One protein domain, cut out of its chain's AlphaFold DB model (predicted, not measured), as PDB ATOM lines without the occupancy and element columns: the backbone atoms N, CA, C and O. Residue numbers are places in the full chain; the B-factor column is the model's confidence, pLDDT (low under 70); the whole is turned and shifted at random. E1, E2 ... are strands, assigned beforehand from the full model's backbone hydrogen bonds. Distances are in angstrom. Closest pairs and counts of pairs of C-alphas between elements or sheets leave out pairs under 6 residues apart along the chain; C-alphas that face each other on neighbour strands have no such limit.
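What this domain is: This is residues 65 to 211 of the 216 residues of the protein "DZANK-type domain-containing protein" of Oscillospiraceae bacterium (UniProt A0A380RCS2). The body is a sandwich, two strongly twisted sheets of four strands face to face; at one end a small head is made of E1 and two short hairpins, E2 with E3 and E4 with E5, and at the other end the loop of residues 192 to 203, at the tip of the long hairpin E12 and E13, reaches far along the longest axis. E2 packs on edge strand E9 of the sandwich. The printed part has 147 residues, no named helix and thirteen named strands, E1 to E13 in order: all strand. One sheet runs E9, E6, E12, E13 and is mixed; the other runs E8, E7, E10, E11 and is all antiparallel. The whole is compact, with a radius of gyration of the C-alphas of 17.0 A, yet elongated, spanning 57 by 30 by 26 A.

How they stand to each other: Start at E1, residues 67 to 69, which pairs with no named strand. E2, residues 75 to 79, and E3, residues 86 to 90, form an antiparallel hairpin; look for N 76 and O 89, 2.8 A apart, within hydrogen-bond range. E4, residues 97 to 99, and E5, residues 106 to 108, form another, with N 98 and O 107 at 2.9 A. E5 runs on into E6, residues 111 to 117, at 87 degrees. E6 is antiparallel to E9, residues 147 to 152, with N 150 and O 113 at 2.8 A, and parallel to E12, residues 181 to 191, with N 114 and O 182 at 2.8 A. E12 forms a hairpin with E13, residues 204 to 211; N 185 and O 211 are 2.8 A apart. In the other sheet, E7, residues 130 to 134, forms a hairpin with E8, residues 137 to 142, with N 139 and O 132 at 2.8 A. E7 also neighbours E10, residues 155 to 162, antiparallel, with N 131 and O 162 at 2.8 A. E10 and E11, residues 171 to 175, form a hairpin, with N 157 and O 173 at 2.8 A. Between the sheets, 42 pairs of C-alphas lie within 10 A. The closest C-alphas of E2 and E9 are those of Arg 77 and Ile 150, 4.7 A apart.

Where its parts are: Find C-alpha 67 at (199.604, 244.305, 115.353), where E1 begins. E12, the longest strand, runs 32.4 A from C-alpha 181 at (196.220, 232.981, 113.280). E10 measures 22.7 A, E13 21.1 A and E6 19.7 A. E13 ends at C-alpha 211, (190.952, 221.335, 106.026).

The domain as a whole: The C-alphas farthest apart, Gly 65 and Arg 199, are separated by 59.1 A. The printed part has no cut. The links E6 to E7 and E12 to E13 are long. Mean pLDDT of the printed part is 77.7; residues 119 to 127 and 188 to 209 are among those under 70.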
ATOM      1  N   GLY A  65     198.594 244.811 120.877       67.00
ATOM      2  CA  GLY A  65     197.502 245.712 120.518       67.00
ATOM      3  C   GLY A  65     196.824 245.296 119.210       67.00
ATOM      4  O   GLY A  65     196.138 244.279 119.156       67.00
ATOM      5  N   ALA A  66     196.989 246.103 118.160       62.22
ATOM      6  CA  ALA A  66     196.395 245.860 116.842       62.22
ATOM      7  C   ALA A  66     197.333 245.134 115.855       62.22
ATOM      8  O   ALA A  66     196.911 244.824 114.744       62.22
ATOM      9  N   ASN A  67     198.590 244.879 116.236       65.00
ATOM     10  CA  ASN A  67     199.604 244.305 115.353       65.00
ATOM     11  C   ASN A  67     200.095 242.951 115.876       65.00
ATOM     12  O   ASN A  67     200.145 242.724 117.084       65.00
ATOM     13  N   ILE A  68     200.534 242.086 114.963       68.62
ATOM     14  CA  ILE A  68     201.164 240.816 115.321       68.62
ATOM     15  C   ILE A  68     202.657 241.004 115.622       68.62
ATOM     16  O   ILE A  68     203.435 241.397 114.750       68.62
ATOM     17  N   THR A  69     203.077 240.593 116.817       70.19
ATOM     18  CA  THR A  69     204.482 240.349 117.158       70.19
ATOM     19  C   THR A  69     204.886 238.952 116.699       70.19
ATOM     20  O   THR A  69     204.324 237.929 117.099       70.19
ATOM     21  N   LEU A  70     205.856 238.923 115.785       73.75
ATOM     22  CA  LEU A  70     206.186 237.763 114.962       73.75
ATOM     23  C   LEU A  70     207.350 236.948 115.546       73.75
ATOM     24  O   LEU A  70     208.382 237.529 115.889       73.75
ATOM     25  N   PRO A  71     207.261 235.603 115.588       71.25
ATOM     26  CA  PRO A  71     208.369 234.769 116.036       71.25
ATOM     27  C   PRO A  71     209.588 234.910 115.109       71.25
ATOM     28  O   PRO A  71     209.512 234.681 113.897       71.25
ATOM     29  N   LEU A  72     210.730 235.256 115.710       76.75
ATOM     30  CA  LEU A  72     212.018 235.415 115.033       76.75
ATOM     31  C   LEU A  72     212.460 234.130 114.313       76.75
ATOM     32  O   LEU A  72     212.071 233.014 114.667       76.75
ATOM     33  N   SER A  73     213.310 234.286 113.295       76.31
ATOM     34  CA  SER A  73     213.892 233.182 112.510       76.31
ATOM     35  C   SER A  73     212.877 232.307 111.755       76.31
ATOM     36  O   SER A  73     213.230 231.241 111.243       76.31
ATOM     37  N   ARG A  74     211.618 232.746 111.626       77.81
ATOM     38  CA  ARG A  74     210.632 232.161 110.707       77.81
ATOM     39  C   ARG A  74     210.621 232.918 109.377       77.81
ATOM     40  O   ARG A  74     210.798 234.136 109.350       77.81
ATOM     41  N   LYS A  75     210.414 232.176 108.283       85.44
ATOM     42  CA  LYS A  75     210.102 232.726 106.956       85.44
ATOM     43  C   LYS A  75     208.623 233.101 106.899       85.44
ATOM     44  O   LYS A  75     207.780 232.283 107.267       85.44
ATOM     45  N   PHE A  76     208.343 234.286 106.381       88.31
ATOM     46  CA  PHE A  76     207.009 234.785 106.086       88.31
ATOM     47  C   PHE A  76     206.983 235.316 104.656       88.31
ATOM     48  O   PHE A  76     207.863 236.074 104.251       88.31
ATOM     49  N   ARG A  77     205.954 234.936 103.907       90.31
ATOM     50  CA  ARG A  77     205.630 235.533 102.623       90.31
ATOM     51  C   ARG A  77     204.766 236.762 102.846       90.31
ATOM     52  O   ARG A  77     203.774 236.722 103.577       90.31
ATOM     53  N   VAL A  78     205.141 237.854 102.204       89.81
ATOM     54  CA  VAL A  78     204.552 239.172 102.419       89.81
ATOM     55  C   VAL A  78     204.243 239.790 101.064       89.81
ATOM     56  O   VAL A  78     205.102 239.804 100.186       89.81
ATOM     57  N   ARG A  79     203.027 240.315 100.888       89.44
ATOM     58  CA  ARG A  79     202.650 241.094  99.702       89.44
ATOM     59  C   ARG A  79     202.480 242.555 100.088       89.44
ATOM     60  O   ARG A  79     201.616 242.882 100.894       89.44
ATOM     61  N   CYS A  80     203.271 243.431  99.480       87.62
ATOM     62  CA  CYS A  80     203.145 244.871  99.673       87.62
ATOM     63  C   CYS A  80     201.770 245.382  99.186       87.62
ATOM     64  O   CYS A  80     201.422 245.112  98.031       87.62
ATOM     65  N   PRO A  81     201.022 246.162  99.995       84.44
ATOM     66  CA  PRO A  81     199.792 246.820  99.554       84.44
ATOM     67  C   PRO A  81     200.015 247.762  98.358       84.44
ATOM     68  O   PRO A  81     199.410 247.557  97.309       84.44
ATOM     69  N   ASP A  82     200.934 248.728  98.480       85.88
ATOM     70  CA  ASP A  82     201.128 249.806  97.497       85.88
ATOM     71  C   ASP A  82     201.650 249.342  96.129       85.88
ATOM     72  O   ASP A  82     201.230 249.864  95.100       85.88
ATOM     73  N   CYS A  83     202.615 248.415  96.099       87.69
ATOM     74  CA  CYS A  83     203.302 248.023  94.859       87.69
ATOM     75  C   CYS A  83     203.061 246.571  94.431       87.69
ATOM     76  O   CYS A  83     203.616 246.130  93.427       87.69
ATOM     77  N   GLY A  84     202.286 245.802  95.199       86.56
ATOM     78  CA  GLY A  84     201.931 244.416  94.889       86.56
ATOM     79  C   GLY A  84     203.075 243.398  94.880       86.56
ATOM     80  O   GLY A  84     202.814 242.218  94.657       86.56
ATOM     81  N   HIS A  85     204.319 243.819  95.128       89.94
ATOM     82  CA  HIS A  85     205.479 242.933  95.183       89.94
ATOM     83  C   HIS A  85     205.335 241.906  96.313       89.94
ATOM     84  O   HIS A  85     204.975 242.266  97.437       89.94
ATOM     85  N   VAL A  86     205.655 240.649  96.005       91.06
ATOM     86  CA  VAL A  86     205.638 239.516  96.935       91.06
ATOM     87  C   VAL A  86     207.078 239.127  97.266       91.06
ATOM     88  O   VAL A  86     207.838 238.801  96.355       91.06
ATOM     89  N   SER A  87     207.445 239.137  98.549       89.25
ATOM     90  CA  SER A  87     208.761 238.712  99.044       89.25
ATOM     91  C   SER A  87     208.652 237.631 100.125       89.25
ATOM     92  O   SER A  87     207.655 237.551 100.845       89.25
ATOM     93  N   ASP A  88     209.677 236.777 100.211       89.62
ATOM     94  CA  ASP A  88     209.843 235.752 101.250       89.62
ATOM     95  C   ASP A  88     210.920 236.210 102.243       89.62
ATOM     96  O   ASP A  88     212.116 235.982 102.042       89.62
ATOM     97  N   ASP A  89     210.493 236.864 103.320       85.44
ATOM     98  CA  ASP A  89     211.369 237.506 104.298       85.44
ATOM     99  C   ASP A  89     211.477 236.701 105.600       85.44
ATOM    100  O   ASP A  89     210.553 236.007 106.026       85.44
ATOM    101  N   ILE A  90     212.634 236.783 106.261       85.25
ATOM    102  CA  ILE A  90     212.850 236.185 107.588       85.25
ATOM    103  C   ILE A  90     212.795 237.292 108.627       85.25
ATOM    104  O   ILE A  90     213.539 238.267 108.518       85.25
ATOM    105  N   LYS A  91     211.975 237.118 109.668       81.69
ATOM    106  CA  LYS A  91     211.904 238.094 110.757       81.69
ATOM    107  C   LYS A  91     213.176 238.050 111.616       81.69
ATOM    108  O   LYS A  91     213.524 236.996 112.151       81.69
ATOM    109  N   ARG A  92     213.882 239.184 111.711       81.19
ATOM    110  CA  ARG A  92     215.178 239.340 112.419       81.19
ATOM    111  C   ARG A  92     215.135 240.357 113.564       81.19
ATOM    112  O   ARG A  92     216.104 240.487 114.301       81.19
ATOM    113  N   ASP A  93     214.038 241.087 113.675       79.56
ATOM    114  CA  ASP A  93     213.851 242.271 114.505       79.56
ATOM    115  C   ASP A  93     212.477 242.221 115.195       79.56
ATOM    116  O   ASP A  93     211.590 241.488 114.762       79.56
ATOM    117  N   LEU A  94     212.288 243.014 116.250       74.31
ATOM    118  CA  LEU A  94     211.070 242.998 117.073       74.31
ATOM    119  C   LEU A  94     209.959 243.953 116.587       74.31
ATOM    120  O   LEU A  94     208.977 244.143 117.294       74.31
ATOM    121  N   THR A  95     210.074 244.578 115.408       74.44
ATOM    122  CA  THR A  95     208.982 245.431 114.894       74.44
ATOM    123  C   THR A  95     207.793 244.583 114.429       74.44
ATOM    124  O   THR A  95     207.983 243.505 113.872       74.44
ATOM    125  N   ALA A  96     206.559 245.067 114.564       67.81
ATOM    126  CA  ALA A  96     205.353 244.304 114.208       67.81
ATOM    127  C   ALA A  96     205.016 244.286 112.692       67.81
ATOM    128  O   ALA A  96     203.854 244.191 112.297       67.81
ATOM    129  N   GLY A  97     206.020 244.429 111.816       77.19
ATOM    130  CA  GLY A  97     205.819 244.569 110.370       77.19
ATOM    131  C   GLY A  97     207.028 244.204 109.507       77.19
ATOM    132  O   GLY A  97     208.076 243.799 110.013       77.19
ATOM    133  N   PHE A  98     206.883 244.353 108.188       83.50
ATOM    134  CA  PHE A  98     207.927 244.051 107.199       83.50
ATOM    135  C   PHE A  98     208.221 245.244 106.272       83.50
ATOM    136  O   PHE A  98     207.276 245.870 105.778       83.50
ATOM    137  N   PRO A  99     209.505 245.552 105.993       84.75
ATOM    138  CA  PRO A  99     209.902 246.570 105.027       84.75
ATOM    139  C   PRO A  99     209.814 246.044 103.588       84.75
ATOM    140  O   PRO A  99     210.451 245.065 103.215       84.75
ATOM    141  N   CYS A 100     209.069 246.751 102.747       84.31
ATOM    142  CA  CYS A 100     208.938 246.488 101.317       84.31
ATOM    143  C   CYS A 100     210.291 246.625 100.588       84.31
ATOM    144  O   CYS A 100     210.841 247.732 100.552       84.31
ATOM    145  N   PRO A 101     210.834 245.580  99.933       86.00
ATOM    146  CA  PRO A 101     212.163 245.660  99.320       86.00
ATOM    147  C   PRO A 101     212.220 246.645  98.143       86.00
ATOM    148  O   PRO A 101     213.252 247.285  97.942       86.00
ATOM    149  N   VAL A 102     211.112 246.823  97.415       89.31
ATOM    150  CA  VAL A 102     210.985 247.775  96.295       89.31
ATOM    151  C   VAL A 102     210.724 249.198  96.802       89.31
ATOM    152  O   VAL A 102     211.475 250.119  96.503       89.31
ATOM    153  N   CYS A 103     209.666 249.372  97.593       86.44
ATOM    154  CA  CYS A 103     209.081 250.667  97.949       86.44
ATOM    155  C   CYS A 103     209.514 251.230  99.315       86.44
ATOM    156  O   CYS A 103     209.086 252.321  99.684       86.44
ATOM    157  N   LYS A 104     210.341 250.493 100.069       84.88
ATOM    158  CA  LYS A 104     210.972 250.833 101.366       84.88
ATOM    159  C   LYS A 104     210.045 251.174 102.544       84.88
ATOM    160  O   LYS A 104     210.504 251.129 103.681       84.88
ATOM    161  N   LYS A 105     208.754 251.430 102.314       82.94
ATOM    162  CA  LYS A 105     207.718 251.517 103.354       82.94
ATOM    163  C   LYS A 105     207.647 250.217 104.163       82.94
ATOM    164  O   LYS A 105     207.737 249.131 103.589       82.94
ATOM    165  N   ALA A 106     207.453 250.333 105.473       81.75
ATOM    166  CA  ALA A 106     207.151 249.204 106.347       81.75
ATOM    167  C   ALA A 106     205.637 249.088 106.559       81.75
ATOM    168  O   ALA A 106     204.963 250.101 106.736       81.75
ATOM    169  N   TYR A 107     205.125 247.858 106.566       80.94
ATOM    170  CA  TYR A 107     203.708 247.568 106.797       80.94
ATOM    171  C   TYR A 107     203.566 246.608 107.972       80.94
ATOM    172  O   TYR A 107     204.246 245.578 108.008       80.94
ATOM    173  N   ALA A 108     202.685 246.943 108.912       77.38
ATOM    174  CA  ALA A 108     202.186 246.002 109.904       77.38
ATOM    175  C   ALA A 108     201.061 245.149 109.300       77.38
ATOM    176  O   ALA A 108     200.391 245.566 108.352       77.38
ATOM    177  N   TYR A 109     200.867 243.954 109.852       80.38
ATOM    178  CA  TYR A 109     199.886 242.978 109.381       80.38
ATOM    179  C   TYR A 109     199.052 242.476 110.563       80.38
ATOM    180  O   TYR A 109     199.573 242.294 111.665       80.38
ATOM    181  N   GLY A 110     197.753 242.285 110.327       75.56
ATOM    182  CA  GLY A 110     196.775 241.904 111.349       75.56
ATOM    183  C   GLY A 110     196.554 240.396 111.472       75.56
ATOM    184  O   GLY A 110     195.894 239.971 112.412       75.56
ATOM    185  N   GLY A 111     197.078 239.594 110.536       84.75
ATOM    186  CA  GLY A 111     196.889 238.143 110.488       84.75
ATOM    187  C   GLY A 111     198.088 237.388 109.918       84.75
ATOM    188  O   GLY A 111     198.787 237.905 109.045       84.75
ATOM    189  N   GLN A 112     198.283 236.137 110.347       86.19
ATOM    190  CA  GLN A 112     199.013 235.130 109.569       86.19
ATOM    191  C   GLN A 112     198.064 234.017 109.102       86.19
ATOM    192  O   GLN A 112     197.175 233.590 109.842       86.19
ATOM    193  N   VAL A 113     198.315 233.481 107.909       88.31
ATOM    194  CA  VAL A 113     197.753 232.204 107.458       88.31
ATOM    195  C   VAL A 113     198.876 231.231 107.097       88.31
ATOM    196  O   VAL A 113     199.744 231.527 106.275       88.31
ATOM    197  N   LEU A 114     198.882 230.065 107.737       88.00
ATOM    198  CA  LEU A 114     199.754 228.938 107.423       88.00
ATOM    199  C   LEU A 114     199.053 228.040 106.400       88.00
ATOM    200  O   LEU A 114     198.038 227.418 106.703       88.00
ATOM    201  N   ILE A 115     199.615 227.941 105.201       88.25
ATOM    202  CA  ILE A 115     199.129 227.060 104.137       88.25
ATOM    203  C   ILE A 115     200.105 225.895 103.997       88.25
ATOM    204  O   ILE A 115     201.283 226.108 103.706       88.25
ATOM    205  N   TYR A 116     199.623 224.667 104.200       86.56
ATOM    206  CA  TYR A 116     200.396 223.434 104.034       86.56
ATOM    207  C   TYR A 116     199.827 222.571 102.908       86.56
ATOM    208  O   TYR A 116     198.635 222.265 102.892       86.56
ATOM    209  N   ARG A 117     200.681 222.140 101.974       84.12
ATOM    210  CA  ARG A 117     200.293 221.281 100.850       84.12
ATOM    211  C   ARG A 117     200.702 219.833 101.124       84.12
ATOM    212  O   ARG A 117     201.864 219.471 100.958       84.12
ATOM    213  N   MET A 118     199.735 218.983 101.471       72.50
ATOM    214  CA  MET A 118     199.969 217.582 101.883       72.50
ATOM    215  C   MET A 118     200.581 216.677 100.809       72.50
ATOM    216  O   MET A 118     201.064 215.586 101.104       72.50
ATOM    217  N   GLY A 119     200.551 217.123  99.560       63.75
ATOM    218  CA  GLY A 119     200.937 216.341  98.404       63.75
ATOM    219  C   GLY A 119     199.783 216.213  97.416       63.75
ATOM    220  O   GLY A 119     198.718 216.807  97.577       63.75
ATOM    221  N   CYS A 120     199.992 215.380  96.408       62.25
ATOM    222  CA  CYS A 120     198.926 214.778  95.622       62.25
ATOM    223  C   CYS A 120     199.185 213.272  95.577       62.25
ATOM    224  O   CYS A 120     200.339 212.847  95.541       62.25
ATOM    225  N   PHE A 121     198.121 212.471  95.557       55.84
ATOM    226  CA  PHE A 121     198.210 211.007  95.629       55.84
ATOM    227  C   PHE A 121     198.934 210.366  94.422       55.84
ATOM    228  O   PHE A 121     199.325 209.205  94.475       55.84
ATOM    229  N   HIS A 122     199.136 211.122  93.336       61.84
ATOM    230  CA  HIS A 122     199.724 210.634  92.091       61.84
ATOM    231  C   HIS A 122     201.165 211.148  91.860       61.84
ATOM    232  O   HIS A 122     201.368 212.366  91.845       61.84
ATOM    233  N   PRO A 123     202.160 210.275  91.583       57.59
ATOM    234  CA  PRO A 123     203.571 210.669  91.507       57.59
ATOM    235  C   PRO A 123     203.898 211.626  90.350       57.59
ATOM    236  O   PRO A 123     204.650 212.574  90.554       57.59
ATOM    237  N   LEU A 124     203.301 211.459  89.159       59.59
ATOM    238  CA  LEU A 124     203.587 212.343  88.008       59.59
ATOM    239  C   LEU A 124     203.224 213.821  88.249       59.59
ATOM    240  O   LEU A 124     203.849 214.704  87.675       59.59
ATOM    241  N   PHE A 125     202.237 214.095  89.107       57.47
ATOM    242  CA  PHE A 125     201.789 215.458  89.419       57.47
ATOM    243  C   PHE A 125     202.438 216.003  90.697       57.47
ATOM    244  O   PHE A 125     202.231 217.162  91.061       57.47
ATOM    245  N   ALA A 126     203.282 215.201  91.358       57.59
ATOM    246  CA  ALA A 126     203.894 215.576  92.623       57.59
ATOM    247  C   ALA A 126     204.880 216.748  92.502       57.59
ATOM    248  O   ALA A 126     205.105 217.459  93.478       57.59
ATOM    249  N   ALA A 127     205.422 216.981  91.305       58.78
ATOM    250  CA  ALA A 127     206.324 218.092  91.018       58.78
ATOM    251  C   ALA A 127     205.611 219.393  90.597       58.78
ATOM    252  O   ALA A 127     206.259 220.433  90.533       58.78
ATOM    253  N   THR A 128     204.307 219.381  90.284       71.19
ATOM    254  CA  THR A 128     203.624 220.555  89.708       71.19
ATOM    255  C   THR A 128     203.388 221.638  90.773       71.19
ATOM    256  O   THR A 128     202.584 221.411  91.683       71.19
ATOM    257  N   PRO A 129     204.019 222.826  90.702       77.12
ATOM    258  CA  PRO A 129     203.737 223.915  91.635       77.12
ATOM    259  C   PRO A 129     202.361 224.535  91.348       77.12
ATOM    260  O   PRO A 129     201.904 224.553  90.207       77.12
ATOM    261  N   MET A 130     201.721 225.079  92.381       79.50
ATOM    262  CA  MET A 130     200.434 225.785  92.285       79.50
ATOM    263  C   MET A 130     200.572 227.180  92.899       79.50
ATOM    264  O   MET A 130     201.298 227.320  93.881       79.50
ATOM    265  N   SER A 131     199.915 228.191  92.329       87.81
ATOM    266  CA  SER A 131     199.832 229.531  92.923       87.81
ATOM    267  C   SER A 131     198.772 229.562  94.024       87.81
ATOM    268  O   SER A 131     197.725 228.909  93.928       87.81
ATOM    269  N   ILE A 132     199.059 230.329  95.071       89.62
ATOM    270  CA  ILE A 132     198.115 230.692  96.127       89.62
ATOM    271  C   ILE A 132     197.522 232.045  95.747       89.62
ATOM    272  O   ILE A 132     198.271 232.983  95.489       89.62
ATOM    273  N   PHE A 133     196.200 232.160  95.747       90.25
ATOM    274  CA  PHE A 133     195.502 233.414  95.497       90.25
ATOM    275  C   PHE A 133     194.738 233.840  96.749       90.25
ATOM    276  O   PHE A 133     194.014 233.043  97.349       90.25
ATOM    277  N   ILE A 134     194.887 235.102  97.141       90.69
ATOM    278  CA  ILE A 134     194.111 235.702  98.232       90.69
ATOM    279  C   ILE A 134     193.549 237.020  97.710       90.69
ATOM    280  O   ILE A 134     194.289 237.832  97.157       90.69
ATOM    281  N   ASP A 135     192.228 237.175  97.775       90.69
ATOM    282  CA  ASP A 135     191.464 238.279  97.171       90.69
ATOM    283  C   ASP A 135     191.712 238.439  95.656       90.69
ATOM    284  O   ASP A 135     191.679 239.534  95.097       90.69
ATOM    285  N   GLY A 136     192.001 237.320  94.979       86.38
ATOM    286  CA  GLY A 136     192.372 237.275  93.559       86.38
ATOM    287  C   GLY A 136     193.823 237.677  93.254       86.38
ATOM    288  O   GLY A 136     194.242 237.618  92.100       86.38
ATOM    289  N   LEU A 137     194.611 238.049  94.265       89.75
ATOM    290  CA  LEU A 137     196.012 238.452  94.136       89.75
ATOM    291  C   LEU A 137     196.919 237.219  94.269       89.75
ATOM    292  O   LEU A 137     196.729 236.426  95.186       89.75
ATOM    293  N   ASP A 138     197.912 237.054  93.389       89.81
ATOM    294  CA  ASP A 138     198.881 235.947  93.479       89.81
ATOM    295  C   ASP A 138     199.873 236.189  94.640       89.81
ATOM    296  O   ASP A 138     200.572 237.204  94.673       89.81
ATOM    297  N   TYR A 139     199.936 235.243  95.580       89.75
ATOM    298  CA  TYR A 139     200.907 235.145  96.678       89.75
ATOM    299  C   TYR A 139     201.991 234.095  96.365       89.75
ATOM    300  O   TYR A 139     202.558 233.440  97.244       89.75
ATOM    301  N   GLY A 140     202.308 233.929  95.085       89.00
ATOM    302  CA  GLY A 140     203.341 233.037  94.598       89.00
ATOM    303  C   GLY A 140     202.989 231.561  94.765       89.00
ATOM    304  O   GLY A 140     201.879 231.162  95.123       89.00
ATOM    305  N   ARG A 141     203.981 230.717  94.481       89.12
ATOM    306  CA  ARG A 141     203.790 229.270  94.358       89.12
ATOM    307  C   ARG A 141     204.083 228.510  95.651       89.12
ATOM    308  O   ARG A 141     204.864 228.976  96.481       89.12
ATOM    309  N   ILE A 142     203.474 227.328  95.762       85.56
ATOM    310  CA  ILE A 142     203.732 226.298  96.775       85.56
ATOM    311  C   ILE A 142     203.875 224.916  96.111       85.56
ATOM    312  O   ILE A 142     203.115 224.550  95.203       85.56
ATOM    313  N   THR A 143     204.868 224.149  96.551       83.31
ATOM    314  CA  THR A 143     205.218 222.802  96.071       83.31
ATOM    315  C   THR A 143     204.685 221.703  97.003       83.31
ATOM    316  O   THR A 143     204.177 221.977  98.089       83.31
ATOM    317  N   ASN A 144     204.706 220.437  96.569       78.56
ATOM    318  CA  ASN A 144     204.270 219.324  97.423       78.56
ATOM    319  C   ASN A 144     205.113 219.244  98.706       78.56
ATOM    320  O   ASN A 144     206.330 219.365  98.648       78.56
ATOM    321  N   GLN A 145     204.459 218.960  99.837       77.25
ATOM    322  CA  GLN A 145     205.066 218.839 101.173       77.25
ATOM    323  C   GLN A 145     205.690 220.140 101.717       77.25
ATOM    324  O   GLN A 145     206.269 220.139 102.802       77.25
ATOM    325  N   GLU A 146     205.513 221.265 101.022       83.38
ATOM    326  CA  GLU A 146     205.907 222.596 101.477       83.38
ATOM    327  C   GLU A 146     204.813 223.238 102.346       83.38
ATOM    328  O   GLU A 146     203.617 222.974 102.179       83.38
ATOM    329  N   SER A 147     205.227 224.116 103.266       86.19
ATOM    330  CA  SER A 147     204.334 225.040 103.970       86.19
ATOM    331  C   SER A 147     204.826 226.476 103.816       86.19
ATOM    332  O   SER A 147     206.032 226.724 103.846       86.19
ATOM    333  N   VAL A 148     203.896 227.419 103.688       89.75
ATOM    334  CA  VAL A 148     204.181 228.856 103.650       89.75
ATOM    335  C   VAL A 148     203.321 229.581 104.681       89.75
ATOM    336  O   VAL A 148     202.154 229.248 104.879       89.75
ATOM    337  N   ARG A 149     203.907 230.573 105.356       88.81
ATOM    338  CA  ARG A 149     203.192 231.506 106.235       88.81
ATOM    339  C   ARG A 149     203.014 232.802 105.480       88.81
ATOM    340  O   ARG A 149     204.019 233.405 105.124       88.81
ATOM    341  N   ILE A 150     201.783 233.210 105.220       91.00
ATOM    342  CA  ILE A 150     201.470 234.461 104.533       91.00
ATOM    343  C   ILE A 150     200.959 235.468 105.559       91.00
ATOM    344  O   ILE A 150     200.089 235.135 106.363       91.00
ATOM    345  N   MET A 151     201.485 236.693 105.520       87.31
ATOM    346  CA  MET A 151     200.955 237.808 106.307       87.31
ATOM    347  C   MET A 151     199.796 238.495 105.578       87.31
ATOM    348  O   MET A 151     199.875 238.750 104.374       87.31
ATOM    349  N   LEU A 152     198.740 238.819 106.325       88.75
ATOM    350  CA  LEU A 152     197.511 239.452 105.843       88.75
ATOM    351  C   LEU A 152     197.167 240.697 106.680       88.75
ATOM    352  O   LEU A 152     197.502 240.751 107.868       88.75
ATOM    353  N   PRO A 153     196.529 241.727 106.096       84.94
ATOM    354  CA  PRO A 153     195.956 242.825 106.871       84.94
ATOM    355  C   PRO A 153     194.758 242.328 107.706       84.94
ATOM    356  O   PRO A 153     194.387 241.161 107.647       84.94
ATOM    357  N   ALA A 154     194.163 243.201 108.519       84.69
ATOM    358  CA  ALA A 154     192.899 242.887 109.187       84.69
ATOM    359  C   ALA A 154     191.720 243.045 108.212       84.69
ATOM    360  O   ALA A 154     191.661 244.032 107.476       84.69
ATOM    361  N   GLY A 155     190.774 242.103 108.231       86.69
ATOM    362  CA  GLY A 155     189.606 242.102 107.351       86.69
ATOM    363  C   GLY A 155     189.187 240.716 106.839       86.69
ATOM    364  O   GLY A 155     189.803 239.699 107.172       86.69
ATOM    365  N   PRO A 156     188.106 240.655 106.042       90.00
ATOM    366  CA  PRO A 156     187.718 239.453 105.317       90.00
ATOM    367  C   PRO A 156     188.677 239.188 104.149       90.00
ATOM    368  O   PRO A 156     188.933 240.084 103.352       90.00
ATOM    369  N   HIS A 157     189.135 237.943 104.018       90.06
ATOM    370  CA  HIS A 157     190.011 237.490 102.939       90.06
ATOM    371  C   HIS A 157     189.454 236.238 102.263       90.06
ATOM    372  O   HIS A 157     189.037 235.293 102.936       90.06
ATOM    373  N   VAL A 158     189.467 236.212 100.932       90.69
ATOM    374  CA  VAL A 158     188.998 235.087 100.113       90.69
ATOM    375  C   VAL A 158     190.200 234.316  99.578       90.69
ATOM    376  O   VAL A 158     190.899 234.783  98.682       90.69
ATOM    377  N   VAL A 159     190.437 233.124 100.124       89.06
ATOM    378  CA  VAL A 159     191.568 232.255  99.780       89.06
ATOM    379  C   VAL A 159     191.133 231.192  98.767       89.06
ATOM    380  O   VAL A 159     190.163 230.462  98.984       89.06
ATOM    381  N   CYS A 160     191.879 231.050  97.672       86.12
ATOM    382  CA  CYS A 160     191.817 229.888  96.785       86.12
ATOM    383  C   CYS A 160     193.220 229.532  96.272       86.12
ATOM    384  O   CYS A 160     194.141 230.340  96.318       86.12
ATOM    385  N   CYS A 161     193.412 228.313  95.774       83.12
ATOM    386  CA  CYS A 161     194.700 227.899  95.213       83.12
ATOM    387  C   CYS A 161     194.495 227.187  93.877       83.12
ATOM    388  O   CYS A 161     193.483 226.511  93.680       83.12
ATOM    389  N   GLY A 162     195.441 227.318  92.949       78.50
ATOM    390  CA  GLY A 162     195.253 226.810  91.593       78.50
ATOM    391  C   GLY A 162     196.480 226.888  90.699       78.50
ATOM    392  O   GLY A 162     197.594 227.162  91.136       78.50
ATOM    393  N   ASN A 163     196.264 226.651  89.413       75.75
ATOM    394  CA  ASN A 163     197.231 226.915  88.353       75.75
ATOM    395  C   ASN A 163     196.663 227.982  87.392       75.75
ATOM    396  O   ASN A 163     195.635 228.596  87.668       75.75
ATOM    397  N   SER A 164     197.331 228.212  86.261       66.19
ATOM    398  CA  SER A 164     196.910 229.199  85.259       66.19
ATOM    399  C   SER A 164     195.615 228.859  84.509       66.19
ATOM    400  O   SER A 164     195.104 229.719  83.800       66.19
ATOM    401  N   THR A 165     195.088 227.634  84.625       66.19
ATOM    402  CA  THR A 165     193.857 227.210  83.934       66.19
ATOM    403  C   THR A 165     192.679 226.982  84.877       66.19
ATOM    404  O   THR A 165     191.537 227.126  84.446       66.19
ATOM    405  N   LYS A 166     192.927 226.630  86.145       71.75
ATOM    406  CA  LYS A 166     191.907 226.231  87.125       71.75
ATOM    407  C   LYS A 166     192.275 226.640  88.553       71.75
ATOM    408  O   LYS A 166     193.398 226.421  89.007       71.75
ATOM    409  N   GLN A 167     191.283 227.148  89.282       74.62
ATOM    410  CA  GLN A 167     191.350 227.460  90.713       74.62
ATOM    411  C   GLN A 167     190.481 226.493  91.528       74.62
ATOM    412  O   GLN A 167     189.541 225.892  91.006       74.62
ATOM    413  N   SER A 168     190.798 226.324  92.813       75.62
ATOM    414  CA  SER A 168     189.953 225.600  93.764       75.62
ATOM    415  C   SER A 168     188.642 226.337  94.026       75.62
ATOM    416  O   SER A 168     188.525 227.538  93.782       75.62
ATOM    417  N   LYS A 169     187.685 225.644  94.658       78.50
ATOM    418  CA  LYS A 169     186.653 226.337  95.433       78.50
ATOM    419  C   LYS A 169     187.353 227.301  96.403       78.50
ATOM    420  O   LYS A 169     188.307 226.903  97.079       78.50
ATOM    421  N   ALA A 170     186.914 228.554  96.416       83.12
ATOM    422  CA  ALA A 170     187.394 229.551  97.359       83.12
ATOM    423  C   ALA A 170     186.711 229.382  98.723       83.12
ATOM    424  O   ALA A 170     185.582 228.888  98.806       83.12
ATOM    425  N   PHE A 171     187.389 229.811  99.780       84.25
ATOM    426  CA  PHE A 171     186.840 229.918 101.128       84.25
ATOM    427  C   PHE A 171     187.206 231.274 101.728       84.25
ATOM    428  O   PHE A 171     188.167 231.911 101.299       84.25
ATOM    429  N   GLN A 172     186.415 231.731 102.693       88.69
ATOM    430  CA  GLN A 172     186.596 233.030 103.326       88.69
ATOM    431  C   GLN A 172     187.122 232.849 104.749       88.69
ATOM    432  O   GLN A 172     186.611 232.016 105.496       88.69
ATOM    433  N   ILE A 173     188.114 233.653 105.117       89.19
ATOM    434  CA  ILE A 173     188.603 233.821 106.490       89.19
ATOM    435  C   ILE A 173     188.403 235.280 106.908       89.19
ATOM    436  O   ILE A 173     188.289 236.158 106.052       89.19
ATOM    437  N   VAL A 174     188.337 235.560 108.210       89.12
ATOM    438  CA  VAL A 174     188.159 236.929 108.723       89.12
ATOM    439  C   VAL A 174     189.229 237.217 109.763       89.12
ATOM    440  O   VAL A 174     189.114 236.828 110.923       89.12
ATOM    441  N   VAL A 175     190.280 237.907 109.325       88.00
ATOM    442  CA  VAL A 175     191.387 238.323 110.180       88.00
ATOM    443  C   VAL A 175     190.910 239.434 111.112       88.00
ATOM    444  O   VAL A 175     190.489 240.503 110.666       88.00
ATOM    445  N   SER A 176     190.991 239.183 112.414       83.06
ATOM    446  CA  SER A 176     190.553 240.088 113.479       83.06
ATOM    447  C   SER A 176     191.434 239.919 114.726       83.06
ATOM    448  O   SER A 176     192.069 238.877 114.865       83.06
ATOM    449  N   PRO A 177     191.441 240.859 115.691       77.56
ATOM    450  CA  PRO A 177     192.223 240.708 116.927       77.56
ATOM    451  C   PRO A 177     191.868 239.468 117.771       77.56
ATOM    452  O   PRO A 177     192.651 239.069 118.626       77.56
ATOM    453  N   GLN A 178     190.699 238.860 117.538       76.69
ATOM    454  CA  GLN A 178     190.256 237.610 118.170       76.69
ATOM    455  C   GLN A 178     190.679 236.365 117.366       76.69
ATOM    456  O   GLN A 178     190.934 235.316 117.950       76.69
ATOM    457  N   TYR A 179     190.782 236.491 116.040       80.19
ATOM    458  CA  TYR A 179     191.111 235.420 115.098       80.19
ATOM    459  C   TYR A 179     192.140 235.936 114.083       80.19
ATOM    460  O   TYR A 179     191.793 236.446 113.017       80.19
ATOM    461  N   TYR A 180     193.420 235.857 114.449       81.56
ATOM    462  CA  TYR A 180     194.553 236.428 113.701       81.56
ATOM    463  C   TYR A 180     195.567 235.367 113.229       81.56
ATOM    464  O   TYR A 180     196.570 235.683 112.587       81.56
ATOM    465  N   ASN A 181     195.333 234.099 113.558       83.75
ATOM    466  CA  ASN A 181     196.220 232.981 113.280       83.75
ATOM    467  C   ASN A 181     195.371 231.838 112.722       83.75
ATOM    468  O   ASN A 181     194.482 231.347 113.409       83.75
ATOM    469  N   PHE A 182     195.616 231.460 111.469       85.81
ATOM    470  CA  PHE A 182     194.867 230.409 110.783       85.81
ATOM    471  C   PHE A 182     195.819 229.378 110.182       85.81
ATOM    472  O   PHE A 182     196.894 229.734 109.692       85.81
ATOM    473  N   ALA A 183     195.414 228.108 110.151       85.88
ATOM    474  CA  ALA A 183     196.210 227.034 109.569       85.88
ATOM    475  C   ALA A 183     195.351 226.088 108.726       85.88
ATOM    476  O   ALA A 183     194.393 225.500 109.217       85.88
ATOM    477  N   PHE A 184     195.726 225.914 107.460       84.81
ATOM    478  CA  PHE A 184     194.966 225.127 106.493       84.81
ATOM    479  C   PHE A 184     195.836 224.097 105.777       84.81
ATOM    480  O   PHE A 184     196.903 224.393 105.229       84.81
ATOM    481  N   LYS A 185     195.310 222.879 105.731       83.56
ATOM    482  CA  LYS A 185     195.842 221.715 105.036       83.56
ATOM    483  C   LYS A 185     195.135 221.585 103.686       83.56
ATOM    484  O   LYS A 185     193.935 221.342 103.621       83.56
ATOM    485  N   PHE A 186     195.876 221.773 102.599       78.12
ATOM    486  CA  PHE A 186     195.370 221.721 101.229       78.12
ATOM    487  C   PHE A 186     195.632 220.336 100.625       78.12
ATOM    488  O   PHE A 186     196.781 219.974 100.349       78.12
ATOM    489  N   ASN A 187     194.554 219.579 100.400       74.06
ATOM    490  CA  ASN A 187     194.573 218.289  99.711       74.06
ATOM    491  C   ASN A 187     194.076 218.463  98.260       74.06
ATOM    492  O   ASN A 187     192.955 218.933  98.051       74.06
ATOM    493  N   LEU A 188     194.886 218.081  97.263       69.94
ATOM    494  CA  LEU A 188     194.556 218.234  95.836       69.94
ATOM    495  C   LEU A 188     193.901 216.977  95.256       69.94
ATOM    496  O   LEU A 188     194.496 215.899  95.291       69.94
ATOM    497  N   VAL A 189     192.731 217.145  94.639       69.88
ATOM    498  CA  VAL A 189     192.023 216.098  93.895       69.88
ATOM    499  C   VAL A 189     192.057 216.422  92.401       69.88
ATOM    500  O   VAL A 189     191.473 217.406  91.934       69.88
ATOM    501  N   TYR A 190     192.749 215.560  91.658       67.88
ATOM    502  CA  TYR A 190     192.720 215.503  90.200       67.88
ATOM    503  C   TYR A 190     191.836 214.327  89.783       67.88
ATOM    504  O   TYR A 190     191.959 213.246  90.356       67.88
ATOM    505  N   GLU A 191     190.982 214.521  88.783       62.31
ATOM    506  CA  GLU A 191     190.182 213.457  88.172       62.31
ATOM    507  C   GLU A 191     190.372 213.449  86.656       62.31
ATOM    508  O   GLU A 191     190.524 214.486  86.018       62.31
ATOM    509  N   GLY A 192     190.384 212.259  86.071       60.78
ATOM    510  CA  GLY A 192     190.577 212.049  84.642       60.78
ATOM    511  C   GLY A 192     191.030 210.615  84.374       60.78
ATOM    512  O   GLY A 192     191.491 209.936  85.296       60.78
ATOM    513  N   PRO A 193     190.896 210.118  83.136       54.44
ATOM    514  CA  PRO A 193     191.411 208.804  82.785       54.44
ATOM    515  C   PRO A 193     192.943 208.817  82.861       54.44
ATOM    516  O   PRO A 193     193.597 209.668  82.258       54.44
ATOM    517  N   PHE A 194     193.533 207.860  83.580       53.38
ATOM    518  CA  PHE A 194     194.985 207.690  83.583       53.38
ATOM    519  C   PHE A 194     195.442 207.185  82.210       53.38
ATOM    520  O   PHE A 194     195.331 206.002  81.890       53.38
ATOM    521  N   THR A 195     195.959 208.096  81.388       54.78
ATOM    522  CA  THR A 195     196.509 207.779  80.070       54.78
ATOM    523  C   THR A 195     197.944 208.260  79.950       54.78
ATOM    524  O   THR A 195     198.250 209.409  80.274       54.78
ATOM    525  N   TYR A 196     198.811 207.389  79.435       50.72
ATOM    526  CA  TYR A 196     200.198 207.721  79.116       50.72
ATOM    527  C   TYR A 196     200.284 208.937  78.169       50.72
ATOM    528  O   TYR A 196     199.399 209.122  77.321       50.72
ATOM    529  N   PRO A 197     201.345 209.763  78.283       47.06
ATOM    530  CA  PRO A 197     201.509 210.959  77.464       47.06
ATOM    531  C   PRO A 197     201.470 210.606  75.971       47.06
ATOM    532  O   PRO A 197     202.321 209.873  75.474       47.06
ATOM    533  N   GLY A 198     200.457 211.126  75.271       54.06
ATOM    534  CA  GLY A 198     200.247 210.928  73.834       54.06
ATOM    535  C   GLY A 198     198.874 210.378  73.428       54.06
ATOM    536  O   GLY A 198     198.501 210.554  72.271       54.06
ATOM    537  N   ARG A 199     198.093 209.748  74.327       51.94
ATOM    538  CA  ARG A 199     196.736 209.244  73.998       51.94
ATOM    539  C   ARG A 199     195.730 209.312  75.158       51.94
ATOM    540  O   ARG A 199     195.345 208.277  75.696       51.94
ATOM    541  N   GLY A 200     195.232 210.504  75.485       49.91
ATOM    542  CA  GLY A 200     194.026 210.634  76.309       49.91
ATOM    543  C   GLY A 200     193.724 212.035  76.830       49.91
ATOM    544  O   GLY A 200     194.431 212.996  76.527       49.91
ATOM    545  N   ILE A 201     192.622 212.131  77.577       53.91
ATOM    546  CA  ILE A 201     192.087 213.377  78.142       53.91
ATOM    547  C   ILE A 201     193.046 213.876  79.241       53.91
ATOM    548  O   ILE A 201     193.451 213.073  80.083       53.91
ATOM    549  N   PRO A 202     193.424 215.170  79.269       57.09
ATOM    550  CA  PRO A 202     194.299 215.696  80.313       57.09
ATOM    551  C   PRO A 202     193.659 215.541  81.698       57.09
ATOM    552  O   PRO A 202     192.497 215.892  81.884       57.09
ATOM    553  N   MET A 203     194.432 215.053  82.677       56.78
ATOM    554  CA  MET A 203     193.976 214.932  84.067       56.78
ATOM    555  C   MET A 203     193.546 216.298  84.606       56.78
ATOM    556  O   MET A 203     194.331 217.250  84.654       56.78
ATOM    557  N   GLU A 204     192.286 216.392  85.003       61.28
ATOM    558  CA  GLU A 204     191.616 217.641  85.300       61.28
ATOM    559  C   GLU A 204     191.727 217.962  86.792       61.28
ATOM    560  O   GLU A 204     191.393 217.150  87.657       61.28
ATOM    561  N   PHE A 205     192.181 219.170  87.132       63.72
ATOM    562  CA  PHE A 205     192.072 219.639  88.510       63.72
ATOM    563  C   PHE A 205     190.589 219.877  88.837       63.72
ATOM    564  O   PHE A 205     189.935 220.722  88.210       63.72
ATOM    565  N   LYS A 206     190.063 219.117  89.802       64.56
ATOM    566  CA  LYS A 206     188.646 219.143  90.185       64.56
ATOM    567  C   LYS A 206     188.414 219.958  91.447       64.56
ATOM    568  O   LYS A 206     187.522 220.801  91.478       64.56
ATOM    569  N   GLN A 207     189.198 219.703  92.491       64.56
ATOM    570  CA  GLN A 207     188.967 220.293  93.803       64.56
ATOM    571  C   GLN A 207     190.268 220.391  94.599       64.56
ATOM    572  O   GLN A 207     191.102 219.489  94.574       64.56
ATOM    573  N   CYS A 208     190.398 221.461  95.384       63.25
ATOM    574  CA  CYS A 208     191.161 221.387  96.622       63.25
ATOM    575  C   CYS A 208     190.172 221.365  97.783       63.25
ATOM    576  O   CYS A 208     189.217 222.145  97.789       63.25
ATOM    577  N   ALA A 209     190.395 220.474  98.743       67.94
ATOM    578  CA  ALA A 209     189.693 220.476 100.016       67.94
ATOM    579  C   ALA A 209     190.617 221.128 101.061       67.94
ATOM    580  O   ALA A 209     191.597 220.486 101.457       67.94
ATOM    581  N   PRO A 210     190.385 222.402 101.440       73.00
ATOM    582  CA  PRO A 210     191.042 223.005 102.587       73.00
ATOM    583  C   PRO A 210     190.429 222.424 103.865       73.00
ATOM    584  O   PRO A 210     189.217 222.462 104.067       73.00
ATOM    585  N   GLU A 211     191.281 221.871 104.710       79.38
ATOM    586  CA  GLU A 211     190.952 221.335 106.026       79.38
ATOM    587  C   GLU A 211     191.630 222.243 107.055       79.38
ATOM    588  O   GLU A 211     192.850 222.422 107.014       79.38
TER     589      GLU A 211